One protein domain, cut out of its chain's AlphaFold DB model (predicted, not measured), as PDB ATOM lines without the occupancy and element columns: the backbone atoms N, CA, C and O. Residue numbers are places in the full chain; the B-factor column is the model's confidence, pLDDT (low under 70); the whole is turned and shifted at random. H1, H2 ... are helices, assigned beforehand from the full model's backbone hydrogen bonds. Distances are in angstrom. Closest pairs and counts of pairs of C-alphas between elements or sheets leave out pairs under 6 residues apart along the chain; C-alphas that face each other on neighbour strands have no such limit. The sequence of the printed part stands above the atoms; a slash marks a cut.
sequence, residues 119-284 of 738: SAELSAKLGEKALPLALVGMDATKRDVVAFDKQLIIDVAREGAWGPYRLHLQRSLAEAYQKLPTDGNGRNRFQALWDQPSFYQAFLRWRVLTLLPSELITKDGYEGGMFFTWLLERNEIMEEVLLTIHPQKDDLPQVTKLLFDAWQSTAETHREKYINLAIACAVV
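What this domain is: This is residues 119 to 284 of the 738 residues of an uncharacterized protein of Verrucomicrobiales bacterium (UniProt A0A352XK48). Mostly crossed helices form a compact, rounded body, with H6 near the middle between H4 and H9. H12 and H10 carry the packing on from H9, H8 crosses H10 and packs on H3, and H1 packs on the outside of H4. The printed part has 166 residues with twelve named helices, H1 to H12 in order, and no named strand; the class is all helix. The radius of gyration of the C-alphas is 16.5 A, and the spans are 44 by 43 by 32 A.

How they stand to each other: H1, residues 120 to 126, touches residues 164 to 168 alone of H4, residues 162 to 179, at a steep tilt of 39 degrees, the same way; the closest C-alphas are Leu 126 and His 168, 5.6 A. H2, residues 138 to 141, is close to but not clearly touching H6, residues 197 to 208, with C-alphas 140 and 198 closest at 6.4 A. H3, residues 143 to 159, touches H8, residues 221 to 232, with residues 153 to 158 alone, opposite ways at a steep tilt of 39 degrees; C-alphas 157 and 225 are closest, 4.5 A. H4 touches H6 at a steep tilt of 42 degrees, opposite ways, closest at C-alphas 166 and 206, 5.5 A. H5, residues 191 to 194, and H6 only just touch, with 3 pairs of C-alphas within 8 A, and only at the corner; C-alphas 194 and 200 are closest, 5.9 A. H6 touches H9, residues 235 to 244, the same way at a shallow tilt of 34 degrees, only just short of steep; C-alphas 201 and 235 are closest, 6.2 A. H7, residues 214 to 219, and H8, the hub, form a hairpin, closest at C-alphas 217 and 224, 5.3 A. H8 touches H10, residues 252 to 264, about perpendicular at 85 degrees; C-alphas 227 and 260 are closest, 6.8 A. H11, residues 268 to 271, touches no helix. H12, residues 275 to 284, touches H10, closest at C-alphas 255 and 282, 4.6 A, and H9, closest at C-alphas 241 and 279, 7.0 A. Every O i to N i+4 pair is within hydrogen-bond range in H1, H3, H4, H6 to H10 and H12; H2, H5 and H11 are too short for such a pair.

Where its parts are: H1 begins at C-alpha 120 (281.928, 379.164, 315.864). H3 is 24.3 A long, H4 25.7 A, H6 16.4 A, H8 16.7 A and H10 18.2 A. H12 ends at C-alpha 284 (290.961, 339.643, 318.293).

The domain as a whole: The C-alphas farthest apart, Asp 183 and Ser 265, are 48.1 A apart. The printed part has no cut. The links H1 to H2 and H4 to H5 are long. Confidence is under 70 at residues 182 to 185, 187 and 216 to 220.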
ATOM      1  N   SER A 119     285.114 375.641 316.893       86.44
ATOM      2  CA  SER A 119     285.032 377.013 316.423       86.44
ATOM      3  C   SER A 119     283.587 377.383 316.090       86.44
ATOM      4  O   SER A 119     282.766 376.548 315.691       86.44
ATOM      5  N   ALA A 120     283.251 378.666 316.238       88.00
ATOM      6  CA  ALA A 120     281.928 379.164 315.864       88.00
ATOM      7  C   ALA A 120     281.640 378.935 314.368       88.00
ATOM      8  O   ALA A 120     280.498 378.676 313.992       88.00
ATOM      9  N   GLU A 121     282.679 378.980 313.526       89.56
ATOM     10  CA  GLU A 121     282.574 378.722 312.091       89.56
ATOM     11  C   GLU A 121     282.206 377.260 311.802       89.56
ATOM     12  O   GLU A 121     281.237 377.004 311.084       89.56
ATOM     13  N   LEU A 122     282.922 376.293 312.387       90.44
ATOM     14  CA  LEU A 122     282.613 374.877 312.196       90.44
ATOM     15  C   LEU A 122     281.268 374.504 312.830       90.44
ATOM     16  O   LEU A 122     280.466 373.787 312.228       90.44
ATOM     17  N   SER A 123     280.960 375.070 313.997       90.31
ATOM     18  CA  SER A 123     279.653 374.921 314.644       90.31
ATOM     19  C   SER A 123     278.509 375.418 313.753       90.31
ATOM     20  O   SER A 123     277.468 374.768 313.674       90.31
ATOM     21  N   ALA A 124     278.693 376.527 313.028       91.50
ATOM     22  CA  ALA A 124     277.700 377.031 312.079       91.50
ATOM     23  C   ALA A 124     277.518 376.104 310.862       91.50
ATOM     24  O   ALA A 124     276.397 375.963 310.375       91.50
ATOM     25  N   LYS A 125     278.588 375.435 310.408       92.50
ATOM     26  CA  LYS A 125     278.551 374.449 309.309       92.50
ATOM     27  C   LYS A 125     277.900 373.116 309.706       92.50
ATOM     28  O   LYS A 125     277.373 372.429 308.842       92.50
ATOM     29  N   LEU A 126     277.923 372.743 310.989       93.56
ATOM     30  CA  LEU A 126     277.427 371.443 311.478       93.56
ATOM     31  C   LEU A 126     276.124 371.525 312.281       93.56
ATOM     32  O   LEU A 126     275.476 370.501 312.523       93.56
ATOM     33  N   GLY A 127     275.742 372.723 312.720       88.94
ATOM     34  CA  GLY A 127     274.593 372.952 313.588       88.94
ATOM     35  C   GLY A 127     273.249 372.602 312.947       88.94
ATOM     36  O   GLY A 127     273.138 372.338 311.750       88.94
ATOM     37  N   GLU A 128     272.186 372.619 313.748       86.81
ATOM     38  CA  GLU A 128     270.826 372.269 313.304       86.81
ATOM     39  C   GLU A 128     270.316 373.132 312.144       86.81
ATOM     40  O   GLU A 128     269.553 372.652 311.313       86.81
ATOM     41  N   LYS A 129     270.772 374.388 312.066       88.19
ATOM     42  CA  LYS A 129     270.414 375.344 311.008       88.19
ATOM     43  C   LYS A 129     271.300 375.248 309.761       88.19
ATOM     44  O   LYS A 129     271.062 375.984 308.806       88.19
ATOM     45  N   ALA A 130     272.335 374.408 309.778       90.50
ATOM     46  CA  ALA A 130     273.207 374.226 308.628       90.50
ATOM     47  C   ALA A 130     272.443 373.573 307.472       90.50
ATOM     48  O   ALA A 130     271.673 372.634 307.685       90.50
ATOM     49  N   LEU A 131     272.689 374.055 306.250       90.44
ATOM     50  CA  LEU A 131     272.143 373.447 305.041       90.44
ATOM     51  C   LEU A 131     272.660 372.011 304.903       90.44
ATOM     52  O   LEU A 131     273.871 371.808 305.018       90.44
ATOM     53  N   PRO A 132     271.789 371.024 304.655       92.75
ATOM     54  CA  PRO A 132     272.235 369.647 304.508       92.75
ATOM     55  C   PRO A 132     273.102 369.436 303.266       92.75
ATOM     56  O   PRO A 132     272.990 370.157 302.272       92.75
ATOM     57  N   LEU A 133     273.983 368.437 303.328       94.06
ATOM     58  CA  LEU A 133     274.882 368.114 302.224       94.06
ATOM     59  C   LEU A 133     274.081 367.696 300.984       94.06
ATOM     60  O   LEU A 133     273.119 366.927 301.062       94.06
ATOM     61  N   ALA A 134     274.520 368.153 299.812       94.00
ATOM     62  CA  ALA A 134     273.998 367.659 298.545       94.00
ATOM     63  C   ALA A 134     274.554 366.250 298.285       94.00
ATOM     64  O   ALA A 134     275.677 366.088 297.817       94.00
ATOM     65  N   LEU A 135     273.768 365.224 298.623       95.00
ATOM     66  CA  LEU A 135     274.178 363.817 298.511       95.00
ATOM     67  C   LEU A 135     273.625 363.098 297.275       95.00
ATOM     68  O   LEU A 135     274.071 361.995 296.964       95.00
ATOM     69  N   VAL A 136     272.649 363.698 296.588       92.75
ATOM     70  CA  VAL A 136     271.915 363.074 295.478       92.75
ATOM     71  C   VAL A 136     271.740 364.037 294.305       92.75
ATOM     72  O   VAL A 136     271.680 365.254 294.490       92.75
ATOM     73  N   GLY A 137     271.617 363.488 293.096       90.25
ATOM     74  CA  GLY A 137     271.374 364.261 291.877       90.25
ATOM     75  C   GLY A 137     272.606 365.022 291.374       90.25
ATOM     76  O   GLY A 137     273.727 364.808 291.830       90.25
ATOM     77  N   MET A 138     272.405 365.923 290.404       88.25
ATOM     78  CA  MET A 138     273.513 366.633 289.743       88.25
ATOM     79  C   MET A 138     274.335 367.491 290.714       88.25
ATOM     80  O   MET A 138     275.554 367.582 290.568       88.25
ATOM     81  N   ASP A 139     273.691 368.078 291.725       88.75
ATOM     82  CA  ASP A 139     274.351 368.943 292.706       88.75
ATOM     83  C   ASP A 139     275.427 368.209 293.513       88.75
ATOM     84  O   ASP A 139     276.487 368.775 293.769       88.75
ATOM     85  N   ALA A 140     275.213 366.928 293.821       90.62
ATOM     86  CA  ALA A 140     276.154 366.107 294.585       90.62
ATOM     87  C   ALA A 140     277.487 365.843 293.869       90.62
ATOM     88  O   ALA A 140     278.451 365.398 294.490       90.62
ATOM     89  N   THR A 141     277.536 366.097 292.558       89.25
ATOM     90  CA  THR A 141     278.720 365.884 291.712       89.25
ATOM     91  C   THR A 141     279.475 367.175 291.398       89.25
ATOM     92  O   THR A 141     280.531 367.141 290.761       89.25
ATOM     93  N   LYS A 142     278.954 368.331 291.831       92.62
ATOM     94  CA  LYS A 142     279.597 369.621 291.585       92.62
ATOM     95  C   LYS A 142     280.932 369.706 292.334       92.62
ATOM     96  O   LYS A 142     281.059 369.270 293.477       92.62
ATOM     97  N   ARG A 143     281.953 370.267 291.676       90.81
ATOM     98  CA  ARG A 143     283.337 370.286 292.191       90.81
ATOM     99  C   ARG A 143     283.470 371.023 293.522       90.81
ATOM    100  O   ARG A 143     284.231 370.583 294.374       90.81
ATOM    101  N   ASP A 144     282.755 372.127 293.680       91.62
ATOM    102  CA  ASP A 144     282.694 372.929 294.902       91.62
ATOM    103  C   ASP A 144     282.039 372.166 296.059       91.62
ATOM    104  O   ASP A 144     282.557 372.210 297.169       91.62
ATOM    105  N   VAL A 145     280.984 371.388 295.794       90.75
ATOM    106  CA  VAL A 145     280.340 370.518 296.797       90.75
ATOM    107  C   VAL A 145     281.289 369.412 297.261       90.75
ATOM    108  O   VAL A 145     281.452 369.198 298.460       90.75
ATOM    109  N   VAL A 146     281.966 368.741 296.326       88.62
ATOM    110  CA  VAL A 146     282.945 367.690 296.654       88.62
ATOM    111  C   VAL A 146     284.142 368.265 297.421       88.62
ATOM    112  O   VAL A 146     284.628 367.648 298.367       88.62
ATOM    113  N   ALA A 147     284.627 369.447 297.032       90.50
ATOM    114  CA  ALA A 147     285.707 370.127 297.742       90.50
ATOM    115  C   ALA A 147     285.281 370.554 299.155       90.50
ATOM    116  O   ALA A 147     286.058 370.401 300.095       90.50
ATOM    117  N   PHE A 148     284.045 371.039 299.308       92.06
ATOM    118  CA  PHE A 148     283.476 371.392 300.603       92.06
ATOM    119  C   PHE A 148     283.384 370.182 301.535       92.06
ATOM    120  O   PHE A 148     283.850 370.273 302.664       92.06
ATOM    121  N   ASP A 149     282.857 369.044 301.069       90.56
ATOM    122  CA  ASP A 149     282.765 367.818 301.879       90.56
ATOM    123  C   ASP A 149     284.147 367.347 302.364       90.56
ATOM    124  O   ASP A 149     284.332 367.069 303.548       90.56
ATOM    125  N   LYS A 150     285.152 367.349 301.479       89.00
ATOM    126  CA  LYS A 150     286.535 367.007 301.854       89.00
ATOM    127  C   LYS A 150     287.106 367.957 302.902       89.00
ATOM    128  O   LYS A 150     287.686 367.508 303.888       89.00
ATOM    129  N   GLN A 151     286.936 369.264 302.703       90.44
ATOM    130  CA  GLN A 151     287.424 370.258 303.657       90.44
ATOM    131  C   GLN A 151     286.702 370.142 305.003       90.44
ATOM    132  O   GLN A 151     287.341 370.243 306.046       90.44
ATOM    133  N   LEU A 152     285.398 369.856 304.990       92.38
ATOM    134  CA  LEU A 152     284.602 369.684 306.200       92.38
ATOM    135  C   LEU A 152     285.139 368.541 307.070       92.38
ATOM    136  O   LEU A 152     285.241 368.706 308.279       92.38
ATOM    137  N   ILE A 153     285.536 367.411 306.476       90.50
ATOM    138  CA  ILE A 153     286.133 366.286 307.217       90.50
ATOM    139  C   ILE A 153     287.467 366.686 307.849       90.50
ATOM    140  O   ILE A 153     287.737 366.313 308.988       90.50
ATOM    141  N   ILE A 154     288.296 367.448 307.131       88.06
ATOM    142  CA  ILE A 154     289.583 367.941 307.642       88.06
ATOM    143  C   ILE A 154     289.363 368.896 308.822       88.06
ATOM    144  O   ILE A 154     290.054 368.787 309.835       88.06
ATOM    145  N   ASP A 155     288.399 369.811 308.712       89.25
ATOM    146  CA  ASP A 155     288.061 370.763 309.775       89.25
ATOM    147  C   ASP A 155     287.502 370.026 311.006       89.25
ATOM    148  O   ASP A 155     287.939 370.267 312.132       89.25
ATOM    149  N   VAL A 156     286.609 369.051 310.791       90.44
ATOM    150  CA  VAL A 156     286.080 368.161 311.838       90.44
ATOM    151  C   VAL A 156     287.197 367.391 312.530       90.44
ATOM    152  O   VAL A 156     287.203 367.315 313.757       90.44
ATOM    153  N   ALA A 157     288.145 366.848 311.770       86.38
ATOM    154  CA  ALA A 157     289.278 366.114 312.311       86.38
ATOM    155  C   ALA A 157     290.203 367.006 313.144       86.38
ATOM    156  O   ALA A 157     290.663 366.591 314.205       86.38
ATOM    157  N   ARG A 158     290.438 368.244 312.698       83.75
ATOM    158  CA  ARG A 158     291.277 369.221 313.402       83.75
ATOM    159  C   ARG A 158     290.673 369.661 314.734       83.75
ATOM    160  O   ARG A 158     291.409 369.838 315.698       83.75
ATOM    161  N   GLU A 159     289.362 369.871 314.769       85.75
ATOM    162  CA  GLU A 159     288.666 370.402 315.947       85.75
ATOM    163  C   GLU A 159     287.982 369.320 316.795       85.75
ATOM    164  O   GLU A 159     287.412 369.617 317.841       85.75
ATOM    165  N   GLY A 160     288.008 368.061 316.354       84.38
ATOM    166  CA  GLY A 160     287.383 366.955 317.069       84.38
ATOM    167  C   GLY A 160     285.851 366.937 317.033       84.38
ATOM    168  O   GLY A 160     285.224 366.303 317.880       84.38
ATOM    169  N   ALA A 161     285.220 367.605 316.064       88.94
ATOM    170  CA  ALA A 161     283.770 367.830 316.009       88.94
ATOM    171  C   ALA A 161     282.955 366.628 315.465       88.94
ATOM    172  O   ALA A 161     281.966 366.801 314.746       88.94
ATOM    173  N   TRP A 162     283.354 365.395 315.793       89.06
ATOM    174  CA  TRP A 162     282.813 364.161 315.199       89.06
ATOM    175  C   TRP A 162     281.347 363.891 315.535       89.06
ATOM    176  O   TRP A 162     280.584 363.478 314.661       89.06
ATOM    177  N   GLY A 163     280.925 364.166 316.773       89.75
ATOM    178  CA  GLY A 163     279.523 364.045 317.188       89.75
ATOM    179  C   GLY A 163     278.595 364.958 316.370       89.75
ATOM    180  O   GLY A 163     277.687 364.453 315.697       89.75
ATOM    181  N   PRO A 164     278.838 366.285 316.351       92.62
ATOM    182  CA  PRO A 164     278.112 367.221 315.492       92.62
ATOM    183  C   PRO A 164     278.146 366.843 314.005       92.62
ATOM    184  O   PRO A 164     277.107 366.889 313.344       92.62
ATOM    185  N   TYR A 165     279.300 366.405 313.486       93.94
ATOM    186  CA  TYR A 165     279.428 365.952 312.099       93.94
ATOM    187  C   TYR A 165     278.539 364.746 311.797       93.94
ATOM    188  O   TYR A 165     277.789 364.757 310.822       93.94
ATOM    189  N   ARG A 166     278.534 363.732 312.668       93.88
ATOM    190  CA  ARG A 166     277.669 362.560 312.506       93.88
ATOM    191  C   ARG A 166     276.185 362.938 312.508       93.88
ATOM    192  O   ARG A 166     275.421 362.406 311.702       93.88
ATOM    193  N   LEU A 167     275.764 363.864 313.372       94.75
ATOM    194  CA  LEU A 167     274.384 364.368 313.379       94.75
ATOM    195  C   LEU A 167     274.052 365.140 312.094       94.75
ATOM    196  O   LEU A 167     272.953 364.996 311.560       94.75
ATOM    197  N   HIS A 168     274.994 365.928 311.573       96.44
ATOM    198  CA  HIS A 168     274.839 366.616 310.293       96.44
ATOM    199  C   HIS A 168     274.707 365.634 309.116       96.44
ATOM    200  O   HIS A 168     273.816 365.798 308.277       96.44
ATOM    201  N   LEU A 169     275.511 364.564 309.096       96.69
ATOM    202  CA  LEU A 169     275.369 363.467 308.134       96.69
ATOM    203  C   LEU A 169     273.987 362.815 308.235       96.69
ATOM    204  O   LEU A 169     273.335 362.635 307.215       96.69
ATOM    205  N   GLN A 170     273.504 362.520 309.446       96.88
ATOM    206  CA  GLN A 170     272.186 361.911 309.647       96.88
ATOM    207  C   GLN A 170     271.056 362.764 309.052       96.88
ATOM    208  O   GLN A 170     270.199 362.232 308.348       96.88
ATOM    209  N   ARG A 171     271.071 364.083 309.291       96.25
ATOM    210  CA  ARG A 171     270.086 365.014 308.708       96.25
ATOM    211  C   ARG A 171     270.186 365.058 307.183       96.25
ATOM    212  O   ARG A 171     269.166 364.991 306.504       96.25
ATOM    213  N   SER A 172     271.408 365.103 306.654       96.69
ATOM    214  CA  SER A 172     271.662 365.118 305.207       96.69
ATOM    215  C   SER A 172     271.207 363.839 304.513       96.69
ATOM    216  O   SER A 172     270.587 363.903 303.456       96.69
ATOM    217  N   LEU A 173     271.443 362.680 305.129       96.88
ATOM    218  CA  LEU A 173     270.968 361.386 304.643       96.88
ATOM    219  C   LEU A 173     269.439 361.303 304.669       96.88
ATOM    220  O   LEU A 173     268.847 360.823 303.706       96.88
ATOM    221  N   ALA A 174     268.797 361.799 305.732       95.31
ATOM    222  CA  ALA A 174     267.341 361.805 305.846       95.31
ATOM    223  C   ALA A 174     266.694 362.681 304.762       95.31
ATOM    224  O   ALA A 174     265.749 362.244 304.111       95.31
ATOM    225  N   GLU A 175     267.228 363.879 304.508       94.56
ATOM    226  CA  GLU A 175     266.740 364.738 303.425       94.56
ATOM    227  C   GLU A 175     266.992 364.119 302.042       94.56
ATOM    228  O   GLU A 175     266.111 364.125 301.183       94.56
ATOM    229  N   ALA A 176     268.184 363.565 301.820       93.56
ATOM    230  CA  ALA A 176     268.549 362.921 300.564       93.56
ATOM    231  C   ALA A 176     267.649 361.723 300.233       93.56
ATOM    232  O   ALA A 176     267.218 361.577 299.090       93.56
ATOM    233  N   TYR A 177     267.329 360.907 301.239       91.56
ATOM    234  CA  TYR A 177     266.419 359.772 301.115       91.56
ATOM    235  C   TYR A 177     265.034 360.196 300.600       91.56
ATOM    236  O   TYR A 177     264.508 359.562 299.691       91.56
ATOM    237  N   GLN A 178     264.483 361.308 301.099       90.31
ATOM    238  CA  GLN A 178     263.157 361.807 300.695       90.31
ATOM    239  C   GLN A 178     263.105 362.336 299.251       90.31
ATOM    240  O   GLN A 178     262.027 362.482 298.680       90.31
ATOM    241  N   LYS A 179     264.260 362.650 298.649       89.38
ATOM    242  CA  LYS A 179     264.355 363.185 297.279       89.38
ATOM    243  C   LYS A 179     264.431 362.102 296.207       89.38
ATOM    244  O   LYS A 179     264.300 362.420 295.026       89.38
ATOM    245  N   LEU A 180     264.706 360.856 296.585       83.75
ATOM    246  CA  LEU A 180     264.932 359.774 295.636       83.75
ATOM    247  C   LEU A 180     263.704 358.875 295.503       83.75
ATOM    248  O   LEU A 180     263.028 358.604 296.494       83.75
ATOM    249  N   PRO A 181     263.426 358.377 294.286       77.12
ATOM    250  CA  PRO A 181     262.352 357.431 294.087       77.12
ATOM    251  C   PRO A 181     262.666 356.135 294.831       77.12
ATOM    252  O   PRO A 181     263.712 355.503 294.682       77.12
ATOM    253  N   THR A 182     261.704 355.766 295.656       69.44
ATOM    254  CA  THR A 182     261.661 354.558 296.466       69.44
ATOM    255  C   THR A 182     260.657 353.551 295.893       69.44
ATOM    256  O   THR A 182     260.153 352.690 296.594       69.44
ATOM    257  N   ASP A 183     260.296 353.678 294.622       66.62
ATOM    258  CA  ASP A 183     259.219 352.931 293.961       66.62
ATOM    259  C   ASP A 183     259.680 351.621 293.299       66.62
ATOM    260  O   ASP A 183     258.871 350.895 292.720       66.62
ATOM    261  N   GLY A 184     260.969 351.285 293.394       61.97
ATOM    262  CA  GLY A 184     261.488 350.000 292.935       61.97
ATOM    263  C   GLY A 184     260.793 348.822 293.630       61.97
ATOM    264  O   GLY A 184     260.541 348.850 294.833       61.97
ATOM    265  N   ASN A 185     260.522 347.743 292.892       63.12
ATOM    266  CA  ASN A 185     259.897 346.543 293.453       63.12
ATOM    267  C   ASN A 185     260.935 345.522 293.942       63.12
ATOM    268  O   ASN A 185     261.966 345.285 293.302       63.12
ATOM    269  N   GLY A 186     260.628 344.858 295.059       71.50
ATOM    270  CA  GLY A 186     261.436 343.762 295.600       71.50
ATOM    271  C   GLY A 186     262.879 344.181 295.892       71.50
ATOM    272  O   GLY A 186     263.124 345.205 296.519       71.50
ATOM    273  N   ARG A 187     263.861 343.399 295.421       67.75
ATOM    274  CA  ARG A 187     265.297 343.619 295.706       67.75
ATOM    275  C   ARG A 187     265.833 344.996 295.282       67.75
ATOM    276  O   ARG A 187     266.843 345.424 295.826       67.75
ATOM    277  N   ASN A 188     265.174 345.683 294.347       78.75
ATOM    278  CA  ASN A 188     265.639 346.965 293.803       78.75
ATOM    279  C   ASN A 188     265.015 348.183 294.501       78.75
ATOM    280  O   ASN A 188     265.268 349.318 294.102       78.75
ATOM    281  N   ARG A 189     264.216 347.959 295.549       83.31
ATOM    282  CA  ARG A 189     263.471 348.979 296.298       83.31
ATOM    283  C   ARG A 189     264.302 350.176 296.768       83.31
ATOM    284  O   ARG A 189     263.780 351.287 296.815       83.31
ATOM    285  N   PHE A 190     265.577 349.959 297.093       88.38
ATOM    286  CA  PHE A 190     266.514 350.996 297.542       88.38
ATOM    287  C   PHE A 190     267.701 351.194 296.590       88.38
ATOM    288  O   PHE A 190     268.670 351.854 296.950       88.38
ATOM    289  N   GLN A 191     267.642 350.645 295.370       86.62
ATOM    290  CA  GLN A 191     268.771 350.688 294.434       86.62
ATOM    291  C   GLN A 191     269.186 352.124 294.086       86.62
ATOM    292  O   GLN A 191     270.375 352.425 294.070       86.62
ATOM    293  N   ALA A 192     268.215 353.029 293.931       88.25
ATOM    294  CA  ALA A 192     268.471 354.440 293.647       88.25
ATOM    295  C   ALA A 192     269.327 355.138 294.721       88.25
ATOM    296  O   ALA A 192     270.021 356.097 294.397       88.25
ATOM    297  N   LEU A 193     269.312 354.666 295.977       90.00
ATOM    298  CA  LEU A 193     270.193 355.174 297.036       90.00
ATOM    299  C   LEU A 193     271.645 354.745 296.797       90.00
ATOM    300  O   LEU A 193     272.572 355.536 296.948       90.00
ATOM    301  N   TRP A 194     271.839 353.482 296.418       89.75
ATOM    302  CA  TRP A 194     273.156 352.875 296.220       89.75
ATOM    303  C   TRP A 194     273.856 353.369 294.959       89.75
ATOM    304  O   TRP A 194     275.084 353.408 294.923       89.75
ATOM    305  N   ASP A 195     273.082 353.797 293.963       90.12
ATOM    306  CA  ASP A 195     273.598 354.368 292.721       90.12
ATOM    307  C   ASP A 195     274.120 355.809 292.894       90.12
ATOM    308  O   ASP A 195     274.698 356.362 291.961       90.12
ATOM    309  N   GLN A 196     273.942 356.431 294.071       93.62
ATOM    310  CA  GLN A 196     274.450 357.770 294.392       93.62
ATOM    311  C   GLN A 196     275.751 357.671 295.215       93.62
ATOM    312  O   GLN A 196     275.694 357.408 296.421       93.62
ATOM    313  N   PRO A 197     276.940 357.919 294.625       93.62
ATOM    314  CA  PRO A 197     278.214 357.708 295.317       93.62
ATOM    315  C   PRO A 197     278.386 358.576 296.570       93.62
ATOM    316  O   PRO A 197     278.847 358.079 297.597       93.62
ATOM    317  N   SER A 198     277.978 359.850 296.504       94.62
ATOM    318  CA  SER A 198     278.074 360.791 297.628       94.62
ATOM    319  C   SER A 198     277.162 360.378 298.786       94.62
ATOM    320  O   SER A 198     277.587 360.404 299.940       94.62
ATOM    321  N   PHE A 199     275.936 359.922 298.491       95.44
ATOM    322  CA  PHE A 199     275.046 359.339 299.496       95.44
ATOM    323  C   PHE A 199     275.676 358.109 300.144       95.44
ATOM    324  O   PHE A 199     275.739 358.031 301.369       95.44
ATOM    325  N   TYR A 200     276.175 357.167 299.340       95.69
ATOM    326  CA  TYR A 200     276.722 355.921 299.865       95.69
ATOM    327  C   TYR A 200     277.947 356.154 300.757       95.69
ATOM    328  O   TYR A 200     278.038 355.588 301.845       95.69
ATOM    329  N   GLN A 201     278.857 357.043 300.354       95.81
ATOM    330  CA  GLN A 201     280.011 357.402 301.175       95.81
ATOM    331  C   GLN A 201     279.591 358.097 302.480       95.81
ATOM    332  O   GLN A 201     280.052 357.708 303.552       95.81
ATOM    333  N   ALA A 202     278.678 359.074 302.425       96.69
ATOM    334  CA  ALA A 202     278.147 359.737 303.619       96.69
ATOM    335  C   ALA A 202     277.443 358.752 304.571       96.69
ATOM    336  O   ALA A 202     277.596 358.845 305.790       96.69
ATOM    337  N   PHE A 203     276.717 357.779 304.016       97.62
ATOM    338  CA  PHE A 203     276.052 356.714 304.759       97.62
ATOM    339  C   PHE A 203     277.056 355.819 305.493       97.62
ATOM    340  O   PHE A 203     276.912 355.585 306.696       97.62
ATOM    341  N   LEU A 204     278.113 355.377 304.803       97.56
ATOM    342  CA  LEU A 204     279.191 354.607 305.417       97.56
ATOM    343  C   LEU A 204     279.893 355.401 306.523       97.56
ATOM    344  O   LEU A 204     280.085 354.861 307.609       97.56
ATOM    345  N   ARG A 205     280.200 356.688 306.304       96.56
ATOM    346  CA  ARG A 205     280.800 357.555 307.335       96.56
ATOM    347  C   ARG A 205     279.910 357.666 308.566       96.56
ATOM    348  O   ARG A 205     280.377 357.446 309.680       96.56
ATOM    349  N   TRP A 206     278.619 357.952 308.376       96.62
ATOM    350  CA  TRP A 206     277.645 358.030 309.470       96.62
ATOM    351  C   TRP A 206     277.622 356.739 310.293       96.62
ATOM    352  O   TRP A 206     277.552 356.788 311.527       96.62
ATOM    353  N   ARG A 207     277.706 355.590 309.612       95.81
ATOM    354  CA  ARG A 207     277.670 354.279 310.250       95.81
ATOM    355  C   ARG A 207     278.989 353.930 310.937       95.81
ATOM    356  O   ARG A 207     278.955 353.511 312.086       95.81
ATOM    357  N   VAL A 208     280.140 354.149 310.310       95.62
ATOM    358  CA  VAL A 208     281.459 353.888 310.919       95.62
ATOM    359  C   VAL A 208     281.665 354.740 312.169       95.62
ATOM    360  O   VAL A 208     282.122 354.231 313.187       95.62
ATOM    361  N   LEU A 209     281.223 356.000 312.146       92.62
ATOM    362  CA  LEU A 209     281.275 356.891 313.307       92.62
ATOM    363  C   LEU A 209     280.365 356.446 314.473       92.62
ATOM    364  O   LEU A 209     280.420 357.051 315.535       92.62
ATOM    365  N   THR A 210     279.524 355.411 314.311       89.00
ATOM    366  CA  THR A 210     278.847 354.758 315.457       89.00
ATOM    367  C   THR A 210     279.715 353.735 316.176       89.00
ATOM    368  O   THR A 210     279.410 353.391 317.313       89.00
ATOM    369  N   LEU A 211     280.751 353.223 315.510       90.62
ATOM    370  CA  LEU A 211     281.611 352.162 316.030       90.62
ATOM    371  C   LEU A 211     282.921 352.708 316.594       90.62
ATOM    372  O   LEU A 211     283.532 352.063 317.435       90.62
ATOM    373  N   LEU A 212     283.367 353.875 316.130       86.88
ATOM    374  CA  LEU A 212     284.637 354.460 316.547       86.88
ATOM    375  C   LEU A 212     284.375 355.597 317.553       86.88
ATOM    376  O   LEU A 212     283.682 356.555 317.203       86.88
ATOM    377  N   PRO A 213     284.887 355.502 318.796       80.19
ATOM    378  CA  PRO A 213     284.635 356.481 319.845       80.19
ATOM    379  C   PRO A 213     285.316 357.809 319.519       80.19
ATOM    380  O   PRO A 213     286.509 357.854 319.211       80.19
ATOM    381  N   SER A 214     284.558 358.901 319.623       72.94
ATOM    382  CA  SER A 214     285.016 360.256 319.306       72.94
ATOM    383  C   SER A 214     286.221 360.696 320.131       72.94
ATOM    384  O   SER A 214     287.060 361.446 319.641       72.94
ATOM    385  N   GLU A 215     286.324 360.217 321.369       72.06
ATOM    386  CA  GLU A 215     287.327 360.638 322.349       72.06
ATOM    387  C   GLU A 215     288.734 360.190 321.949       72.06
ATOM    388  O   GLU A 215     289.707 360.885 322.226       72.06
ATOM    389  N   LEU A 216     288.865 359.042 321.276       68.19
ATOM    390  CA  LEU A 216     290.164 358.584 320.775       68.19
ATOM    391  C   LEU A 216     290.611 359.361 319.544       68.19
ATOM    392  O   LEU A 216     291.803 359.552 319.337       68.19
ATOM    393  N   ILE A 217     289.663 359.879 318.766       69.25
ATOM    394  CA  ILE A 217     289.986 360.688 317.593       69.25
ATOM    395  C   ILE A 217     290.578 362.036 318.002       69.25
ATOM    396  O   ILE A 217     291.444 362.573 317.318       69.25
ATOM    397  N   THR A 218     290.105 362.590 319.118       65.88
ATOM    398  CA  THR A 218     290.555 363.892 319.620       65.88
ATOM    399  C   THR A 218     291.811 363.794 320.477       65.88
ATOM    400  O   THR A 218     292.627 364.715 320.466       65.88
ATOM    401  N   LYS A 219     291.999 362.683 321.198       65.19
ATOM    402  CA  LYS A 219     293.123 362.492 322.123       65.19
ATOM    403  C   LYS A 219     294.484 362.392 321.431       65.19
ATOM    404  O   LYS A 219     295.458 362.918 321.963       65.19
ATOM    405  N   ASP A 220     294.546 361.770 320.254       66.31
ATOM    406  CA  ASP A 220     295.800 361.557 319.512       66.31
ATOM    407  C   ASP A 220     296.157 362.734 318.569       66.31
ATOM    408  O   ASP A 220     297.114 362.673 317.793       66.31
ATOM    409  N   GLY A 221     295.412 363.845 318.649       72.06
ATOM    410  CA  GLY A 221     295.724 365.106 317.971       72.06
ATOM    411  C   GLY A 221     295.703 365.028 316.437       72.06
ATOM    412  O   GLY A 221     294.841 364.393 315.832       72.06
ATOM    413  N   TYR A 222     296.654 365.716 315.790       77.75
ATOM    414  CA  TYR A 222     296.742 365.849 314.326       77.75
ATOM    415  C   TYR A 222     296.869 364.500 313.598       77.75
ATOM    416  O   TYR A 222     296.242 364.303 312.557       77.75
ATOM    417  N   GLU A 223     297.645 363.560 314.146       82.19
ATOM    418  CA  GLU A 223     297.848 362.242 313.535       82.19
ATOM    419  C   GLU A 223     296.584 361.382 313.598       82.19
ATOM    420  O   GLU A 223     296.229 360.752 312.599       82.19
ATOM    421  N   GLY A 224     295.865 361.417 314.728       81.50
ATOM    422  CA  GLY A 224     294.535 360.818 314.843       81.50
ATOM    423  C   GLY A 224     293.592 361.381 313.778       81.50
ATOM    424  O   GLY A 224     292.986 360.629 313.015       81.50
ATOM    425  N   GLY A 225     293.563 362.706 313.619       82.38
ATOM    426  CA  GLY A 225     292.804 363.361 312.554       82.38
ATOM    427  C   GLY A 225     293.145 362.844 311.147       82.38
ATOM    428  O   GLY A 225     292.242 362.484 310.391       82.38
ATOM    429  N   MET A 226     294.435 362.728 310.810       87.75
ATOM    430  CA  MET A 226     294.883 362.192 309.515       87.75
ATOM    431  C   MET A 226     294.453 360.738 309.285       87.75
ATOM    432  O   MET A 226     294.026 360.398 308.178       87.75
ATOM    433  N   PHE A 227     294.559 359.884 310.306       90.50
ATOM    434  CA  PHE A 227     294.127 358.489 310.229       90.50
ATOM    435  C   PHE A 227     292.634 358.382 309.895       90.50
ATOM    436  O   PHE A 227     292.250 357.654 308.976       90.50
ATOM    437  N   PHE A 228     291.790 359.149 310.589       89.12
ATOM    438  CA  PHE A 228     290.348 359.124 310.357       89.12
ATOM    439  C   PHE A 228     289.956 359.734 309.013       89.12
ATOM    440  O   PHE A 228     289.097 359.173 308.335       89.12
ATOM    441  N   THR A 229     290.601 360.820 308.570       89.25
ATOM    442  CA  THR A 229     290.396 361.334 307.205       89.25
ATOM    443  C   THR A 229     290.737 360.261 306.168       89.25
ATOM    444  O   THR A 229     289.928 359.984 305.286       89.25
ATOM    445  N   TRP A 230     291.883 359.586 306.312       92.69
ATOM    446  CA  TRP A 230     292.285 358.500 305.416       92.69
ATOM    447  C   TRP A 230     291.255 357.358 305.372       92.69
ATOM    448  O   TRP A 230     290.913 356.883 304.283       92.69
ATOM    449  N   LEU A 231     290.732 356.946 306.530       94.19
ATOM    450  CA  LEU A 231     289.749 355.866 306.652       94.19
ATOM    451  C   LEU A 231     288.387 356.251 306.050       94.19
ATOM    452  O   LEU A 231     287.810 355.484 305.279       94.19
ATOM    453  N   LEU A 232     287.880 357.447 306.362       93.62
ATOM    454  CA  LEU A 232     286.536 357.908 305.985       93.62
ATOM    455  C   LEU A 232     286.407 358.326 304.510       93.62
ATOM    456  O   LEU A 232     285.297 358.541 304.012       93.62
ATOM    457  N   GLU A 233     287.519 358.431 303.787       92.75
ATOM    458  CA  GLU A 233     287.532 358.643 302.337       92.75
ATOM    459  C   GLU A 233     287.442 357.338 301.528       92.75
ATOM    460  O   GLU A 233     287.221 357.387 300.317       92.75
ATOM    461  N   ARG A 234     287.569 356.166 302.168       95.31
ATOM    462  CA  ARG A 234     287.698 354.869 301.487       95.31
ATOM    463  C   ARG A 234     286.536 353.940 301.808       95.31
ATOM    464  O   ARG A 234     286.492 353.312 302.862       95.31
ATOM    465  N   ASN A 235     285.615 353.805 300.854       96.50
ATOM    466  CA  ASN A 235     284.411 352.987 301.024       96.50
ATOM    467  C   ASN A 235     284.727 351.524 301.350       96.50
ATOM    468  O   ASN A 235     284.118 350.976 302.257       96.50
ATOM    469  N   GLU A 236     285.693 350.909 300.666       95.62
ATOM    470  CA  GLU A 236     286.036 349.494 300.883       95.62
ATOM    471  C   GLU A 236     286.565 349.227 302.299       95.62
ATOM    472  O   GLU A 236     286.217 348.217 302.906       95.62
ATOM    473  N   ILE A 237     287.342 350.164 302.856       97.00
ATOM    474  CA  ILE A 237     287.851 350.074 304.230       97.00
ATOM    475  C   ILE A 237     286.710 350.257 305.230       97.00
ATOM    476  O   ILE A 237     286.587 349.475 306.169       97.00
ATOM    477  N   MET A 238     285.852 351.261 305.020       97.75
ATOM    478  CA  MET A 238     284.672 351.459 305.862       97.75
ATOM    479  C   MET A 238     283.757 350.229 305.837       97.75
ATOM    480  O   MET A 238     283.298 349.791 306.885       97.75
ATOM    481  N   GLU A 239     283.529 349.630 304.669       97.69
ATOM    482  CA  GLU A 239     282.776 348.382 304.532       97.69
ATOM    483  C   GLU A 239     283.402 347.244 305.353       97.69
ATOM    484  O   GLU A 239     282.684 346.586 306.102       97.69
ATOM    485  N   GLU A 240     284.720 347.029 305.271       97.56
ATOM    486  CA  GLU A 240     285.407 345.991 306.060       97.56
ATOM    487  C   GLU A 240     285.311 346.233 307.571       97.56
ATOM    488  O   GLU A 240     285.072 345.293 308.334       97.56
ATOM    489  N   VAL A 241     285.430 347.492 308.007       97.38
ATOM    490  CA  VAL A 241     285.224 347.901 309.404       97.38
ATOM    491  C   VAL A 241     283.809 347.534 309.862       97.38
ATOM    492  O   VAL A 241     283.647 346.884 310.893       97.38
ATOM    493  N   LEU A 242     282.786 347.885 309.077       97.19
ATOM    494  CA  LEU A 242     281.382 347.615 309.408       97.19
ATOM    495  C   LEU A 242     281.001 346.131 309.349       97.19
ATOM    496  O   LEU A 242     280.059 345.720 310.024       97.19
ATOM    497  N   LEU A 243     281.682 345.347 308.513       96.50
ATOM    498  CA  LEU A 243     281.468 343.907 308.391       96.50
ATOM    499  C   LEU A 243     282.145 343.099 309.503       96.50
ATOM    500  O   LEU A 243     281.743 341.959 309.736       96.50
ATOM    501  N   THR A 244     283.178 343.653 310.143       96.81
ATOM    502  CA  THR A 244     284.031 342.897 311.069       96.81
ATOM    503  C   THR A 244     283.846 343.321 312.520       96.81
ATOM    504  O   THR A 244     283.777 342.450 313.380       96.81
ATOM    505  N   ILE A 245     283.735 344.620 312.816       96.31
ATOM    506  CA  ILE A 245     283.600 345.096 314.199       96.31
ATOM    507  C   ILE A 245     282.196 344.794 314.733       96.31
ATOM    508  O   ILE A 245     281.185 345.176 314.138       96.31
ATOM    509  N   HIS A 246     282.134 344.167 315.903       93.25
ATOM    510  CA  HIS A 246     280.914 343.806 316.600       93.25
ATOM    511  C   HIS A 246     280.687 344.719 317.825       93.25
ATOM    512  O   HIS A 246     281.179 344.421 318.913       93.25
ATOM    513  N   PRO A 247     279.855 345.776 317.740       91.12
ATOM    514  CA  PRO A 247     279.761 346.807 318.785       91.12
ATOM    515  C   PRO A 247     279.315 346.320 320.169       91.12
ATOM    516  O   PRO A 247     279.615 346.962 321.167       91.12
ATOM    517  N   GLN A 248     278.582 345.206 320.263       90.19
ATOM    518  CA  GLN A 248     278.164 344.640 321.556       90.19
ATOM    519  C   GLN A 248     279.170 343.649 322.161       90.19
ATOM    520  O   GLN A 248     278.904 343.096 323.230       90.19
ATOM    521  N   LYS A 249     280.262 343.335 321.458       92.56
ATOM    522  CA  LYS A 249     281.234 342.315 321.872       92.56
ATOM    523  C   LYS A 249     282.648 342.877 321.913       92.56
ATOM    524  O   LYS A 249     283.350 342.565 322.867       92.56
ATOM    525  N   ASP A 250     283.021 343.718 320.965       94.94
ATOM    526  CA  ASP A 250     284.369 344.265 320.893       94.94
ATOM    527  C   ASP A 250     284.536 345.485 321.820       94.94
ATOM    528  O   ASP A 250     283.609 346.283 321.997       94.94
ATOM    529  N   ASP A 251     285.729 345.655 322.388       94.25
ATOM    530  CA  ASP A 251     286.142 346.871 323.098       94.25
ATOM    531  C   ASP A 251     286.503 347.953 322.068       94.25
ATOM    532  O   ASP A 251     287.625 348.033 321.565       94.25
ATOM    533  N   LEU A 252     285.511 348.774 321.708       93.56
ATOM    534  CA  LEU A 252     285.632 349.783 320.651       93.56
ATOM    535  C   LEU A 252     286.800 350.766 320.864       93.56
ATOM    536  O   LEU A 252     287.523 351.024 319.891       93.56
ATOM    537  N   PRO A 253     287.043 351.306 322.080       92.50
ATOM    538  CA  PRO A 253     288.257 352.063 322.345       92.50
ATOM    539  C   PRO A 253     289.530 351.303 321.980       92.50
ATOM    540  O   PRO A 253     290.398 351.826 321.274       92.50
ATOM    541  N   GLN A 254     289.640 350.052 322.412       92.75
ATOM    542  CA  GLN A 254     290.879 349.317 322.241       92.75
ATOM    543  C   GLN A 254     291.098 348.837 320.800       92.75
ATOM    544  O   GLN A 254     292.220 348.925 320.294       92.75
ATOM    545  N   VAL A 255     290.026 348.473 320.088       95.31
ATOM    546  CA  VAL A 255     290.035 348.255 318.632       95.31
ATOM    547  C   VAL A 255     290.554 349.497 317.900       95.31
ATOM    548  O   VAL A 255     291.476 349.411 317.088       95.31
ATOM    549  N   THR A 256     289.991 350.666 318.204       93.62
ATOM    550  CA  THR A 256     290.342 351.930 317.534       93.62
ATOM    551  C   THR A 256     291.805 352.294 317.750       93.62
ATOM    552  O   THR A 256     292.502 352.641 316.796       93.62
ATOM    553  N   LYS A 257     292.296 352.144 318.984       91.81
ATOM    554  CA  LYS A 257     293.700 352.381 319.315       91.81
ATOM    555  C   LYS A 257     294.634 351.455 318.533       91.81
ATOM    556  O   LYS A 257     295.603 351.919 317.945       91.81
ATOM    557  N   LEU A 258     294.332 350.158 318.477       94.12
ATOM    558  CA  LEU A 258     295.156 349.189 317.747       94.12
ATOM    559  C   LEU A 258     295.179 349.451 316.236       94.12
ATOM    560  O   LEU A 258     296.224 349.283 315.606       94.12
ATOM    561  N   LEU A 259     294.056 349.883 315.656       95.50
ATOM    562  CA  LEU A 259     293.998 350.314 314.258       95.50
ATOM    563  C   LEU A 259     294.888 351.532 314.001       95.50
ATOM    564  O   LEU A 259     295.641 351.539 313.024       95.50
ATOM    565  N   PHE A 260     294.829 352.530 314.884       93.81
ATOM    566  CA  PHE A 260     295.674 353.716 314.800       93.81
ATOM    567  C   PHE A 260     297.164 353.361 314.936       93.81
ATOM    568  O   PHE A 260     297.953 353.717 314.061       93.81
ATOM    569  N   ASP A 261     297.543 352.568 315.944       93.75
ATOM    570  CA  ASP A 261     298.924 352.108 316.166       93.75
ATOM    571  C   ASP A 261     299.473 351.324 314.952       93.75
ATOM    572  O   ASP A 261     300.636 351.472 314.543       93.75
ATOM    573  N   ALA A 262     298.638 350.474 314.343       96.25
ATOM    574  CA  ALA A 262     298.985 349.744 313.128       96.25
ATOM    575  C   ALA A 262     299.172 350.697 311.938       96.25
ATOM    576  O   ALA A 262     300.182 350.601 311.240       96.25
ATOM    577  N   TRP A 263     298.259 351.647 311.727       95.75
ATOM    578  CA  TRP A 263     298.344 352.637 310.649       95.75
ATOM    579  C   TRP A 263     299.571 353.549 310.776       95.75
ATOM    580  O   TRP A 263     300.290 353.762 309.793       95.75
ATOM    581  N   GLN A 264     299.839 354.047 311.987       93.94
ATOM    582  CA  GLN A 264     300.950 354.950 312.288       93.94
ATOM    583  C   GLN A 264     302.293 354.253 312.055       93.94
ATOM    584  O   GLN A 264     303.210 354.833 311.477       93.94
ATOM    585  N   SER A 265     302.402 352.982 312.448       94.00
ATOM    586  CA  SER A 265     303.644 352.220 312.297       94.00
ATOM    587  C   SER A 265     303.831 351.522 310.950       94.00
ATOM    588  O   SER A 265     304.830 350.828 310.755       94.00
ATOM    589  N   THR A 266     302.902 351.720 310.016       96.00
ATOM    590  CA  THR A 266     302.950 351.138 308.674       96.00
ATOM    591  C   THR A 266     303.285 352.210 307.649       96.00
ATOM    592  O   THR A 266     302.668 353.278 307.616       96.00
ATOM    593  N   ALA A 267     304.256 351.910 306.781       95.25
ATOM    594  CA  ALA A 267     304.605 352.767 305.656       95.25
ATOM    595  C   ALA A 267     303.371 353.042 304.785       95.25
ATOM    596  O   ALA A 267     302.542 352.155 304.583       95.25
ATOM    597  N   GLU A 268     303.260 354.253 304.239       94.25
ATOM    598  CA  GLU A 268     302.066 354.693 303.509       94.25
ATOM    599  C   GLU A 268     301.657 353.727 302.386       94.25
ATOM    600  O   GLU A 268     300.486 353.365 302.277       94.25
ATOM    601  N   THR A 269     302.637 353.204 301.647       93.69
ATOM    602  CA  THR A 269     302.456 352.226 300.561       93.69
ATOM    603  C   THR A 269     301.878 350.881 301.010       93.69
ATOM    604  O   THR A 269     301.422 350.100 300.179       93.69
ATOM    605  N   HIS A 270     301.911 350.577 302.308       96.31
ATOM    606  CA  HIS A 270     301.466 349.310 302.889       96.31
ATOM    607  C   HIS A 270     300.157 349.426 303.681       96.31
ATOM    608  O   HIS A 270     299.551 348.400 303.990       96.31
ATOM    609  N   ARG A 271     299.679 350.641 303.981       95.31
ATOM    610  CA  ARG A 271     298.487 350.852 304.823       95.31
ATOM    611  C   ARG A 271     297.236 350.199 304.243       95.31
ATOM    612  O   ARG A 271     296.573 349.443 304.941       95.31
ATOM    613  N   GLU A 272     296.947 350.436 302.965       96.06
ATOM    614  CA  GLU A 272     295.788 349.829 302.288       96.06
ATOM    615  C   GLU A 272     295.969 348.317 302.103       96.06
ATOM    616  O   GLU A 272     295.043 347.550 302.339       96.06
ATOM    617  N   LYS A 273     297.188 347.869 301.777       97.06
ATOM    618  CA  LYS A 273     297.511 346.446 301.591       97.06
ATOM    619  C   LYS A 273     297.261 345.612 302.854       97.06
ATOM    620  O   LYS A 273     296.852 344.460 302.750       97.06
ATOM    621  N   TYR A 274     297.503 346.169 304.043       98.12
ATOM    622  CA  TYR A 274     297.427 345.435 305.314       98.12
ATOM    623  C   TYR A 274     296.322 345.905 306.260       98.12
ATOM    624  O   TYR A 274     296.312 345.501 307.424       98.12
ATOM    625  N   ILE A 275     295.370 346.713 305.790       97.75
ATOM    626  CA  ILE A 275     294.281 347.197 306.648       97.75
ATOM    627  C   ILE A 275     293.411 346.053 307.178       97.75
ATOM    628  O   ILE A 275     293.102 346.033 308.364       97.75
ATOM    629  N   ASN A 276     293.111 345.036 306.366       98.31
ATOM    630  CA  ASN A 276     292.323 343.882 306.815       98.31
ATOM    631  C   ASN A 276     293.029 343.098 307.930       98.31
ATOM    632  O   ASN A 276     292.388 342.639 308.875       98.31
ATOM    633  N   LEU A 277     294.359 342.985 307.854       98.69
ATOM    634  CA  LEU A 277     295.172 342.371 308.904       98.69
ATOM    635  C   LEU A 277     295.156 343.216 310.184       98.69
ATOM    636  O   LEU A 277     295.092 342.656 311.279       98.69
ATOM    637  N   ALA A 278     295.196 344.546 310.053       98.31
ATOM    638  CA  ALA A 278     295.085 345.457 311.187       98.31
ATOM    639  C   ALA A 278     293.707 345.349 311.857       98.31
ATOM    640  O   ALA A 278     293.655 345.193 313.073       98.31
ATOM    641  N   ILE A 279     292.613 345.336 311.082       98.50
ATOM    642  CA  ILE A 279     291.241 345.150 311.588       98.50
ATOM    643  C   ILE A 279     291.117 343.816 312.327       98.50
ATOM    644  O   ILE A 279     290.652 343.796 313.463       98.50
ATOM    645  N   ALA A 280     291.594 342.717 311.738       98.50
ATOM    646  CA  ALA A 280     291.545 341.407 312.382       98.50
ATOM    647  C   ALA A 280     292.347 341.355 313.692       98.50
ATOM    648  O   ALA A 280     291.869 340.811 314.683       98.50
ATOM    649  N   CYS A 281     293.551 341.938 313.724       97.88
ATOM    650  CA  CYS A 281     294.321 342.047 314.966       97.88
ATOM    651  C   CYS A 281     293.587 342.906 316.001       97.88
ATOM    652  O   CYS A 281     293.564 342.548 317.173       97.88
ATOM    653  N   ALA A 282     292.989 344.016 315.574       97.25
ATOM    654  CA  ALA A 282     292.307 344.936 316.466       97.25
ATOM    655  C   ALA A 282     291.120 344.273 317.173       97.25
ATOM    656  O   ALA A 282     291.007 344.439 318.376       97.25
ATOM    657  N   VAL A 283     290.298 343.481 316.472       97.62
ATOM    658  CA  VAL A 283     289.114 342.821 317.067       97.62
ATOM    659  C   VAL A 283     289.413 341.509 317.803       97.62
ATOM    660  O   VAL A 283     288.592 341.049 318.580       97.62
ATOM    661  N   VAL A 284     290.556 340.862 317.554       96.38
ATOM    662  CA  VAL A 284     290.961 339.643 318.293       96.38
ATOM    663  C   VAL A 284     291.724 339.986 319.574       96.38
ATOM    664  O   VAL A 284     291.686 339.238 320.554       96.38
TER     665      VAL A 284